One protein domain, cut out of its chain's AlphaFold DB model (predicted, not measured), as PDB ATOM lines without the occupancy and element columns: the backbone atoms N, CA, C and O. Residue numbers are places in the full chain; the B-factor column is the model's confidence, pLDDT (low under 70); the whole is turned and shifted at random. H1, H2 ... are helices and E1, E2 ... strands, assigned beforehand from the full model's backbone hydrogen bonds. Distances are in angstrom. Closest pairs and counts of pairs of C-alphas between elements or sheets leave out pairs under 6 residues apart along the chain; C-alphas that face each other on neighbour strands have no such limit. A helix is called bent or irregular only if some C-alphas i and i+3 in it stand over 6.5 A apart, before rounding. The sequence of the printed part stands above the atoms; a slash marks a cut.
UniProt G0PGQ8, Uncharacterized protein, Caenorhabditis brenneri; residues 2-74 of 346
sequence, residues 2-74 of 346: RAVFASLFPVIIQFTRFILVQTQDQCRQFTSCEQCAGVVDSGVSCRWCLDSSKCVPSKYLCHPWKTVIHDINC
ATOM      1  N   ARG A   2     136.774 173.484 139.645       63.53
ATOM      2  CA  ARG A   2     135.695 172.495 139.390       63.53
ATOM      3  C   ARG A   2     135.271 172.332 137.915       63.53
ATOM      4  O   ARG A   2     134.963 171.221 137.504       63.53
ATOM      5  N   ALA A   3     135.316 173.398 137.112       65.00
ATOM      6  CA  ALA A   3     134.924 173.350 135.697       65.00
ATOM      7  C   ALA A   3     135.893 172.546 134.801       65.00
ATOM      8  O   ALA A   3     135.461 171.933 133.834       65.00
ATOM      9  N   VAL A   4     137.185 172.496 135.149       68.50
ATOM     10  CA  VAL A   4     138.213 171.767 134.377       68.50
ATOM     11  C   VAL A   4     138.095 170.253 134.586       68.50
ATOM     12  O   VAL A   4     138.277 169.472 133.659       68.50
ATOM     13  N   PHE A   5     137.716 169.819 135.790       64.62
ATOM     14  CA  PHE A   5     137.466 168.402 136.064       64.62
ATOM     15  C   PHE A   5     136.212 167.880 135.353       64.62
ATOM     16  O   PHE A   5     136.204 166.736 134.902       64.62
ATOM     17  N   ALA A   6     135.180 168.715 135.201       70.19
ATOM     18  CA  ALA A   6     133.949 168.335 134.510       70.19
ATOM     19  C   ALA A   6     134.153 168.118 132.997       70.19
ATOM     20  O   ALA A   6     133.510 167.243 132.423       70.19
ATOM     21  N   SER A   7     135.066 168.861 132.359       75.06
ATOM     22  CA  SER A   7     135.367 168.698 130.928       75.06
ATOM     23  C   SER A   7     136.340 167.552 130.628       75.06
ATOM     24  O   SER A   7     136.248 166.942 129.566       75.06
ATOM     25  N   LEU A   8     137.234 167.202 131.560       77.75
ATOM     26  CA  LEU A   8     138.175 166.080 131.398       77.75
ATOM     27  C   LEU A   8     137.535 164.707 131.642       77.75
ATOM     28  O   LEU A   8     137.941 163.716 131.037       77.75
ATOM     29  N   PHE A   9     136.512 164.636 132.494       77.38
ATOM     30  CA  PHE A   9     135.821 163.389 132.827       77.38
ATOM     31  C   PHE A   9     135.267 162.613 131.608       77.38
ATOM     32  O   PHE A   9     135.547 161.415 131.503       77.38
ATOM     33  N   PRO A  10     134.549 163.232 130.644       80.88
ATOM     34  CA  PRO A  10     134.074 162.512 129.461       80.88
ATOM     35  C   PRO A  10     135.220 162.022 128.566       80.88
ATOM     36  O   PRO A  10     135.114 160.940 127.993       80.88
ATOM     37  N   VAL A  11     136.330 162.761 128.483       82.62
ATOM     38  CA  VAL A  11     137.506 162.360 127.692       82.62
ATOM     39  C   VAL A  11     138.155 161.113 128.293       82.62
ATOM     40  O   VAL A  11     138.429 160.159 127.571       82.62
ATOM     41  N   ILE A  12     138.322 161.070 129.618       81.00
ATOM     42  CA  ILE A  12     138.882 159.904 130.321       81.00
ATOM     43  C   ILE A  12     137.980 158.672 130.149       81.00
ATOM     44  O   ILE A  12     138.474 157.566 129.915       81.00
ATOM     45  N   ILE A  13     136.654 158.838 130.209       80.50
ATOM     46  CA  ILE A  13     135.704 157.736 129.977       80.50
ATOM     47  C   ILE A  13     135.803 157.206 128.542       80.50
ATOM     48  O   ILE A  13     135.797 155.993 128.331       80.50
ATOM     49  N   GLN A  14     135.908 158.087 127.545       79.56
ATOM     50  CA  GLN A  14     136.056 157.658 126.152       79.56
ATOM     51  C   GLN A  14     137.391 156.936 125.931       79.56
ATOM     52  O   GLN A  14     137.430 155.890 125.285       79.56
ATOM     53  N   PHE A  15     138.472 157.432 126.536       77.94
ATOM     54  CA  PHE A  15     139.800 156.833 126.418       77.94
ATOM     55  C   PHE A  15     139.879 155.451 127.082       77.94
ATOM     56  O   PHE A  15     140.404 154.500 126.506       77.94
ATOM     57  N   THR A  16     139.292 155.298 128.272       76.00
ATOM     58  CA  THR A  16     139.228 153.998 128.965       76.00
ATOM     59  C   THR A  16     138.381 152.977 128.205       76.00
ATOM     60  O   THR A  16     138.768 151.812 128.127       76.00
ATOM     61  N   ARG A  17     137.275 153.397 127.573       72.25
ATOM     62  CA  ARG A  17     136.494 152.526 126.676       72.25
ATOM     63  C   ARG A  17     137.296 152.086 125.455       72.25
ATOM     64  O   ARG A  17     137.234 150.915 125.099       72.25
ATOM     65  N   PHE A  18     138.065 152.989 124.852       72.69
ATOM     66  CA  PHE A  18     138.908 152.669 123.701       72.69
ATOM     67  C   PHE A  18     139.969 151.609 124.040       72.69
ATOM     68  O   PHE A  18     140.082 150.611 123.331       72.69
ATOM     69  N   ILE A  19     140.667 151.758 125.171       70.12
ATOM     70  CA  ILE A  19     141.660 150.776 125.646       70.12
ATOM     71  C   ILE A  19     141.009 149.404 125.901       70.12
ATOM     72  O   ILE A  19     141.563 148.361 125.544       70.12
ATOM     73  N   LEU A  20     139.811 149.388 126.492       65.19
ATOM     74  CA  LEU A  20     139.100 148.142 126.785       65.19
ATOM     75  C   LEU A  20     138.671 147.399 125.509       65.19
ATOM     76  O   LEU A  20     138.741 146.176 125.457       65.19
ATOM     77  N   VAL A  21     138.254 148.128 124.470       67.12
ATOM     78  CA  VAL A  21     137.895 147.539 123.170       67.12
ATOM     79  C   VAL A  21     139.137 147.003 122.459       67.12
ATOM     80  O   VAL A  21     139.129 145.869 121.987       67.12
ATOM     81  N   GLN A  22     140.233 147.765 122.460       65.25
ATOM     82  CA  GLN A  22     141.457 147.381 121.758       65.25
ATOM     83  C   GLN A  22     142.069 146.082 122.316       65.25
ATOM     84  O   GLN A  22     142.488 145.214 121.553       65.25
ATOM     85  N   THR A  23     142.048 145.900 123.640       62.75
ATOM     86  CA  THR A  23     142.507 144.655 124.292       62.75
ATOM     87  C   THR A  23     141.586 143.461 124.029       62.75
ATOM     88  O   THR A  23     142.036 142.315 124.050       62.75
ATOM     89  N   GLN A  24     140.299 143.699 123.755       63.06
ATOM     90  CA  GLN A  24     139.353 142.625 123.467       63.06
ATOM     91  C   GLN A  24     139.499 142.068 122.045       63.06
ATOM     92  O   GLN A  24     139.213 140.887 121.819       63.06
ATOM     93  N   ASP A  25     139.964 142.893 121.109       68.81
ATOM     94  CA  ASP A  25     140.101 142.522 119.702       68.81
ATOM     95  C   ASP A  25     141.417 141.797 119.377       68.81
ATOM     96  O   ASP A  25     141.439 141.009 118.434       68.81
ATOM     97  N   GLN A  26     142.471 141.940 120.191       76.06
ATOM     98  CA  GLN A  26     143.772 141.294 119.936       76.06
ATOM     99  C   GLN A  26     143.681 139.766 119.816       76.06
ATOM    100  O   GLN A  26     144.224 139.180 118.887       76.06
ATOM    101  N   CYS A  27     142.930 139.097 120.694       82.00
ATOM    102  CA  CYS A  27     142.798 137.639 120.620       82.00
ATOM    103  C   CYS A  27     141.836 137.169 119.521       82.00
ATOM    104  O   CYS A  27     141.876 136.004 119.138       82.00
ATOM    105  N   ARG A  28     140.966 138.040 118.993       81.88
ATOM    106  CA  ARG A  28     139.963 137.644 117.987       81.88
ATOM    107  C   ARG A  28     140.567 137.332 116.622       81.88
ATOM    108  O   ARG A  28     139.895 136.695 115.815       81.88
ATOM    109  N   GLN A  29     141.808 137.747 116.376       86.00
ATOM    110  CA  GLN A  29     142.528 137.427 115.143       86.00
ATOM    111  C   GLN A  29     142.809 135.922 114.991       86.00
ATOM    112  O   GLN A  29     142.943 135.430 113.873       86.00
ATOM    113  N   PHE A  30     142.860 135.174 116.099       89.00
ATOM    114  CA  PHE A  30     143.123 133.739 116.078       89.00
ATOM    115  C   PHE A  30     141.836 132.954 115.815       89.00
ATOM    116  O   PHE A  30     140.895 132.966 116.615       89.00
ATOM    117  N   THR A  31     141.806 132.248 114.684       88.88
ATOM    118  CA  THR A  31     140.629 131.495 114.215       88.88
ATOM    119  C   THR A  31     140.707 130.001 114.509       88.88
ATOM    120  O   THR A  31     139.704 129.302 114.371       88.88
ATOM    121  N   SER A  32     141.864 129.506 114.957       89.94
ATOM    122  CA  SER A  32     142.051 128.116 115.362       89.94
ATOM    123  C   SER A  32     142.506 128.001 116.815       89.94
ATOM    124  O   SER A  32     143.100 128.918 117.389       89.94
ATOM    125  N   CYS A  33     142.227 126.841 117.413       86.44
ATOM    126  CA  CYS A  33     142.642 126.549 118.779       86.44
ATOM    127  C   CYS A  33     144.166 126.574 118.919       86.44
ATOM    128  O   CYS A  33     144.670 127.231 119.820       86.44
ATOM    129  N   GLU A  34     144.886 125.929 117.999       88.69
ATOM    130  CA  GLU A  34     146.355 125.829 118.013       88.69
ATOM    131  C   GLU A  34     147.028 127.204 117.930       88.69
ATOM    132  O   GLU A  34     148.051 127.438 118.560       88.69
ATOM    133  N   GLN A  35     146.424 128.142 117.194       89.25
ATOM    134  CA  GLN A  35     146.923 129.514 117.087       89.25
ATOM    135  C   GLN A  35     146.571 130.378 118.299       89.25
ATOM    136  O   GLN A  35     147.207 131.397 118.524       89.25
ATOM    137  N   CYS A  36     145.525 130.023 119.043       89.06
ATOM    138  CA  CYS A  36     145.009 130.829 120.144       89.06
ATOM    139  C   CYS A  36     145.535 130.373 121.510       89.06
ATOM    140  O   CYS A  36     145.812 131.191 122.388       89.06
ATOM    141  N   ALA A  37     145.592 129.061 121.727       84.19
ATOM    142  CA  ALA A  37     145.833 128.471 123.029       84.19
ATOM    143  C   ALA A  37     147.287 128.691 123.460       84.19
ATOM    144  O   ALA A  37     148.216 128.164 122.860       84.19
ATOM    145  N   GLY A  38     147.470 129.466 124.527       73.50
ATOM    146  CA  GLY A  38     148.786 129.707 125.123       73.50
ATOM    147  C   GLY A  38     149.505 130.924 124.553       73.50
ATOM    148  O   GLY A  38     150.587 131.259 125.033       73.50
ATOM    149  N   VAL A  39     148.894 131.632 123.599       83.88
ATOM    150  CA  VAL A  39     149.430 132.900 123.109       83.88
ATOM    151  C   VAL A  39     149.255 133.982 124.166       83.88
ATOM    152  O   VAL A  39     148.176 134.178 124.734       83.88
ATOM    153  N   VAL A  40     150.343 134.701 124.417       80.94
ATOM    154  CA  VAL A  40     150.355 135.914 125.227       80.94
ATOM    155  C   VAL A  40     150.796 137.044 124.311       80.94
ATOM    156  O   VAL A  40     151.972 137.138 123.971       80.94
ATOM    157  N   ASP A  41     149.849 137.878 123.897       68.25
ATOM    158  CA  ASP A  41     150.127 139.066 123.094       68.25
ATOM    159  C   ASP A  41     149.999 140.297 123.990       68.25
ATOM    160  O   ASP A  41     148.982 140.484 124.656       68.25
ATOM    161  N   SER A  42     151.049 141.117 124.056       68.44
ATOM    162  CA  SER A  42     151.019 142.416 124.744       68.44
ATOM    163  C   SER A  42     150.559 142.357 126.216       68.44
ATOM    164  O   SER A  42     149.972 143.301 126.741       68.44
ATOM    165  N   GLY A  43     150.821 141.237 126.903       70.25
ATOM    166  CA  GLY A  43     150.402 140.992 128.292       70.25
ATOM    167  C   GLY A  43     148.975 140.449 128.454       70.25
ATOM    168  O   GLY A  43     148.556 140.151 129.574       70.25
ATOM    169  N   VAL A  44     148.240 140.265 127.356       75.44
ATOM    170  CA  VAL A  44     146.919 139.635 127.315       75.44
ATOM    171  C   VAL A  44     147.079 138.153 126.972       75.44
ATOM    172  O   VAL A  44     147.606 137.788 125.926       75.44
ATOM    173  N   SER A  45     146.620 137.275 127.869       82.44
ATOM    174  CA  SER A  45     146.623 135.825 127.639       82.44
ATOM    175  C   SER A  45     145.377 135.419 126.856       82.44
ATOM    176  O   SER A  45     144.261 135.438 127.386       82.44
ATOM    177  N   CYS A  46     145.584 135.013 125.608       86.94
ATOM    178  CA  CYS A  46     144.547 134.450 124.765       86.94
ATOM    179  C   CYS A  46     144.271 132.992 125.152       86.94
ATOM    180  O   CYS A  46     145.169 132.216 125.493       86.94
ATOM    181  N   ARG A  47     142.991 132.622 125.155       86.81
ATOM    182  CA  ARG A  47     142.507 131.282 125.503       86.81
ATOM    183  C   ARG A  47     141.442 130.849 124.522       86.81
ATOM    184  O   ARG A  47     140.574 131.641 124.158       86.81
ATOM    185  N   TRP A  48     141.464 129.579 124.140       89.69
ATOM    186  CA  TRP A  48     140.455 129.043 123.239       89.69
ATOM    187  C   TRP A  48     139.248 128.531 124.022       89.69
ATOM    188  O   TRP A  48     139.403 127.815 125.011       89.69
ATOM    189  N   CYS A  49     138.040 128.897 123.597       89.19
ATOM    190  CA  CYS A  49     136.801 128.429 124.202       89.19
ATOM    191  C   CYS A  49     136.151 127.352 123.331       89.19
ATOM    192  O   CYS A  49     135.721 127.638 122.214       89.19
ATOM    193  N   LEU A  50     136.028 126.130 123.855       84.56
ATOM    194  CA  LEU A  50     135.480 124.989 123.112       84.56
ATOM    195  C   LEU A  50     134.000 125.168 122.749       84.56
ATOM    196  O   LEU A  50     133.592 124.786 121.659       84.56
ATOM    197  N   ASP A  51     133.207 125.795 123.623       82.31
ATOM    198  CA  ASP A  51     131.766 125.984 123.393       82.31
ATOM    199  C   ASP A  51     131.451 126.915 122.233       82.31
ATOM    200  O   ASP A  51     130.542 126.665 121.446       82.31
ATOM    201  N   SER A  52     132.175 128.028 122.157       86.00
ATOM    202  CA  SER A  52     131.945 129.049 121.143       86.00
ATOM    203  C   SER A  52     132.877 128.907 119.947       86.00
ATOM    204  O   SER A  52     132.671 129.616 118.966       86.00
ATOM    205  N   SER A  53     133.874 128.014 120.023       88.12
ATOM    206  CA  SER A  53     134.954 127.877 119.039       88.12
ATOM    207  C   SER A  53     135.595 129.229 118.711       88.12
ATOM    208  O   SER A  53     135.767 129.596 117.551       88.12
ATOM    209  N   LYS A  54     135.869 130.018 119.756       89.19
ATOM    210  CA  LYS A  54     136.422 131.373 119.647       89.19
ATOM    211  C   LYS A  54     137.581 131.568 120.606       89.19
ATOM    212  O   LYS A  54     137.577 131.050 121.724       89.19
ATOM    213  N   CYS A  55     138.523 132.396 120.176       89.12
ATOM    214  CA  CYS A  55     139.616 132.865 121.002       89.12
ATOM    215  C   CYS A  55     139.186 134.071 121.851       89.12
ATOM    216  O   CYS A  55     138.558 135.006 121.348       89.12
ATOM    217  N   VAL A  56     139.490 134.045 123.150       88.12
ATOM    218  CA  VAL A  56     139.102 135.085 124.113       88.12
ATOM    219  C   VAL A  56     140.294 135.550 124.962       88.12
ATOM    220  O   VAL A  56     141.121 134.729 125.348       88.12
ATOM    221  N   PRO A  57     140.370 136.843 125.323       83.44
ATOM    222  CA  PRO A  57     141.495 137.439 126.064       83.44
ATOM    223  C   PRO A  57     141.487 137.189 127.583       83.44
ATOM    224  O   PRO A  57     142.305 137.746 128.310       83.44
ATOM    225  N   SER A  58     140.519 136.435 128.118       72.44
ATOM    226  CA  SER A  58     140.337 136.318 129.569       72.44
ATOM    227  C   SER A  58     139.740 134.987 130.004       72.44
ATOM    228  O   SER A  58     138.832 134.447 129.371       72.44
ATOM    229  N   LYS A  59     140.193 134.513 131.173       66.81
ATOM    230  CA  LYS A  59     139.709 133.294 131.842       66.81
ATOM    231  C   LYS A  59     138.237 133.352 132.269       66.81
ATOM    232  O   LYS A  59     137.674 132.316 132.588       66.81
ATOM    233  N   TYR A  60     137.638 134.541 132.310       71.12
ATOM    234  CA  TYR A  60     136.255 134.733 132.762       71.12
ATOM    235  C   TYR A  60     135.241 134.815 131.616       71.12
ATOM    236  O   TYR A  60     134.042 134.740 131.858       71.12
ATOM    237  N   LEU A  61     135.708 134.972 130.372       77.62
ATOM    238  CA  LEU A  61     134.840 135.073 129.192       77.62
ATOM    239  C   LEU A  61     134.420 133.705 128.640       77.62
ATOM    240  O   LEU A  61     133.576 133.626 127.752       77.62
ATOM    241  N   CYS A  62     135.008 132.634 129.162       79.69
ATOM    242  CA  CYS A  62     134.663 131.265 128.836       79.69
ATOM    243  C   CYS A  62     134.592 130.446 130.126       79.69
ATOM    244  O   CYS A  62     135.247 130.759 131.119       79.69
ATOM    245  N   HIS A  63     133.772 129.401 130.116       80.31
ATOM    246  CA  HIS A  63     133.636 128.518 131.263       80.31
ATOM    247  C   HIS A  63     134.982 127.810 131.533       80.31
ATOM    248  O   HIS A  63     135.545 127.258 130.587       80.31
ATOM    249  N   PRO A  64     135.489 127.752 132.783       75.38
ATOM    250  CA  PRO A  64     136.828 127.217 133.084       75.38
ATOM    251  C   PRO A  64     137.064 125.789 132.568       75.38
ATOM    252  O   PRO A  64     138.151 125.439 132.124       75.38
ATOM    253  N   TRP A  65     136.007 124.979 132.571       74.88
ATOM    254  CA  TRP A  65     136.002 123.587 132.104       74.88
ATOM    255  C   TRP A  65     136.088 123.434 130.584       74.88
ATOM    256  O   TRP A  65     136.261 122.333 130.079       74.88
ATOM    257  N   LYS A  66     135.897 124.530 129.853       79.94
ATOM    258  CA  LYS A  66     135.850 124.568 128.390       79.94
ATOM    259  C   LYS A  66     136.881 125.524 127.800       79.94
ATOM    260  O   LYS A  66     136.894 125.736 126.589       79.94
ATOM    261  N   THR A  67     137.732 126.098 128.647       82.12
ATOM    262  CA  THR A  67     138.900 126.866 128.228       82.12
ATOM    263  C   THR A  67     140.090 125.957 127.993       82.12
ATOM    264  O   THR A  67     140.514 125.236 128.893       82.12
ATOM    265  N   VAL A  68     140.680 126.074 126.812       81.94
ATOM    266  CA  VAL A  68     141.946 125.448 126.447       81.94
ATOM    267  C   VAL A  68     143.057 126.481 126.620       81.94
ATOM    268  O   VAL A  68     143.000 127.580 126.062       81.94
ATOM    269  N   ILE A  69     144.034 126.139 127.463       80.12
ATOM    270  CA  ILE A  69     145.151 127.019 127.845       80.12
ATOM    271  C   ILE A  69     146.402 126.728 127.014       80.12
ATOM    272  O   ILE A  69     147.179 127.639 126.773       80.12
ATOM    273  N   HIS A  70     146.582 125.485 126.571       78.38
ATOM    274  CA  HIS A  70     147.741 125.045 125.803       78.38
ATOM    275  C   HIS A  70     147.280 124.390 124.507       78.38
ATOM    276  O   HIS A  70     146.274 123.681 124.503       78.38
ATOM    277  N   ASP A  71     148.030 124.624 123.440       76.31
ATOM    278  CA  ASP A  71     147.879 124.014 122.118       76.31
ATOM    279  C   ASP A  71     147.763 122.482 122.169       76.31
ATOM    280  O   ASP A  71     146.922 121.907 121.483       76.31
ATOM    281  N   ILE A  72     148.502 121.817 123.062       74.06
ATOM    282  CA  ILE A  72     148.442 120.357 123.245       74.06
ATOM    283  C   ILE A  72     147.054 119.847 123.669       74.06
ATOM    284  O   ILE A  72     146.717 118.687 123.450       74.06
ATOM    285  N   ASN A  73     146.238 120.716 124.270       78.94
ATOM    286  CA  ASN A  73     144.883 120.405 124.715       78.94
ATOM    287  C   ASN A  73     143.827 120.780 123.658       78.94
ATOM    288  O   ASN A  73     142.625 120.722 123.934       78.94
ATOM    289  N   CYS A  74     144.248 121.201 122.463       83.00
ATOM    290  CA  CYS A  74     143.339 121.484 121.367       83.00
ATOM    291  C   CYS A  74     142.741 120.195 120.787       83.00
ATOM    292  O   CYS A  74     143.439 119.192 120.624       83.00
TER     293      CYS A  74
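AT A GLANCE: This is residues 2 to 74 of the 346 residues of an uncharacterized protein of Caenorhabditis brenneri (UniProt G0PGQ8). Look first for one long helix, H1, that sticks out like a handle with its residues 2 to 22 from a small, compact head. In the head, the far end of H1, residues 24 to 29, packs on a small hairpin of two short strands, E1 and E2, with the short helix H2 close by and loops making up much of the rest. The 73 printed residues hold two named helices and two named strands in the order H1, H2, E1, E2; the sheet E1 - E2 is antiparallel, and the class is mostly helix. The whole is loose, with a radius of gyration of the C-alphas of 16.3 A, and it spans 56 by 20 by 16 A, the free arm of H1 making the length.

HOW THE PARTS SIT: Start at H1, residues 2 to 29, which has a kink of 26 degrees near residue 10. It is irregular, but only just: C-alphas 24 and 27 are 6.7 A apart. A tight link of 3 residues takes you to H2, residues 33 to 36; the two are close but not clearly touching, their closest C-alphas being those of Cys 27 and Cys 36, 7.2 A apart. In H1, 18 of 24 O i to N i+4 pairs are within hydrogen-bond range; H2 is too short for such a pair, and its one O i to N i+3 pair is within range. Next come E1, residues 47 to 49, and E2, residues 54 to 56, an antiparallel hairpin at 139 degrees. Check N 47 and O 56, 2.8 A apart, and N 49 and O 54, 2.9 A apart. The closest C-alphas of H1 and E2 are those of Arg 28 and Cys 55, at 5.7 A. H1 and E1 are only just apart, closest at 8.0 A. The closest C-alphas of H2 and E1 are those of Cys 33 and Trp 48, at 5.6 A. Further on, residues 67 to 68 pair antiparallel with residues 48 to 49 of E1.

IN THESE COORDINATES: Find C-alpha 2 at (135.695, 172.495, 139.390); from there H1 runs 43.2 A to C-alpha 29 at (142.528, 137.427, 115.143). H2, E1 and E2 measure 5.1 A, 6.5 A and 6.4 A from first to last C-alpha. E2 ends at C-alpha 56, (139.102, 135.085, 124.113).

THE WHOLE: The two C-alphas farthest apart, those of Ala 3 and Ile 72, are 56.1 A apart. Without residues 2 to 22, the body spans 24 by 20 by 16 A. The printed part has no cut, and no link between named elements is long; residues 57 to 74 hold no named element. The mean pLDDT of the printed part is 78.3, and it is under 70 at residues 2 to 5, 20 to 25, 41 to 42 and 59 of this model.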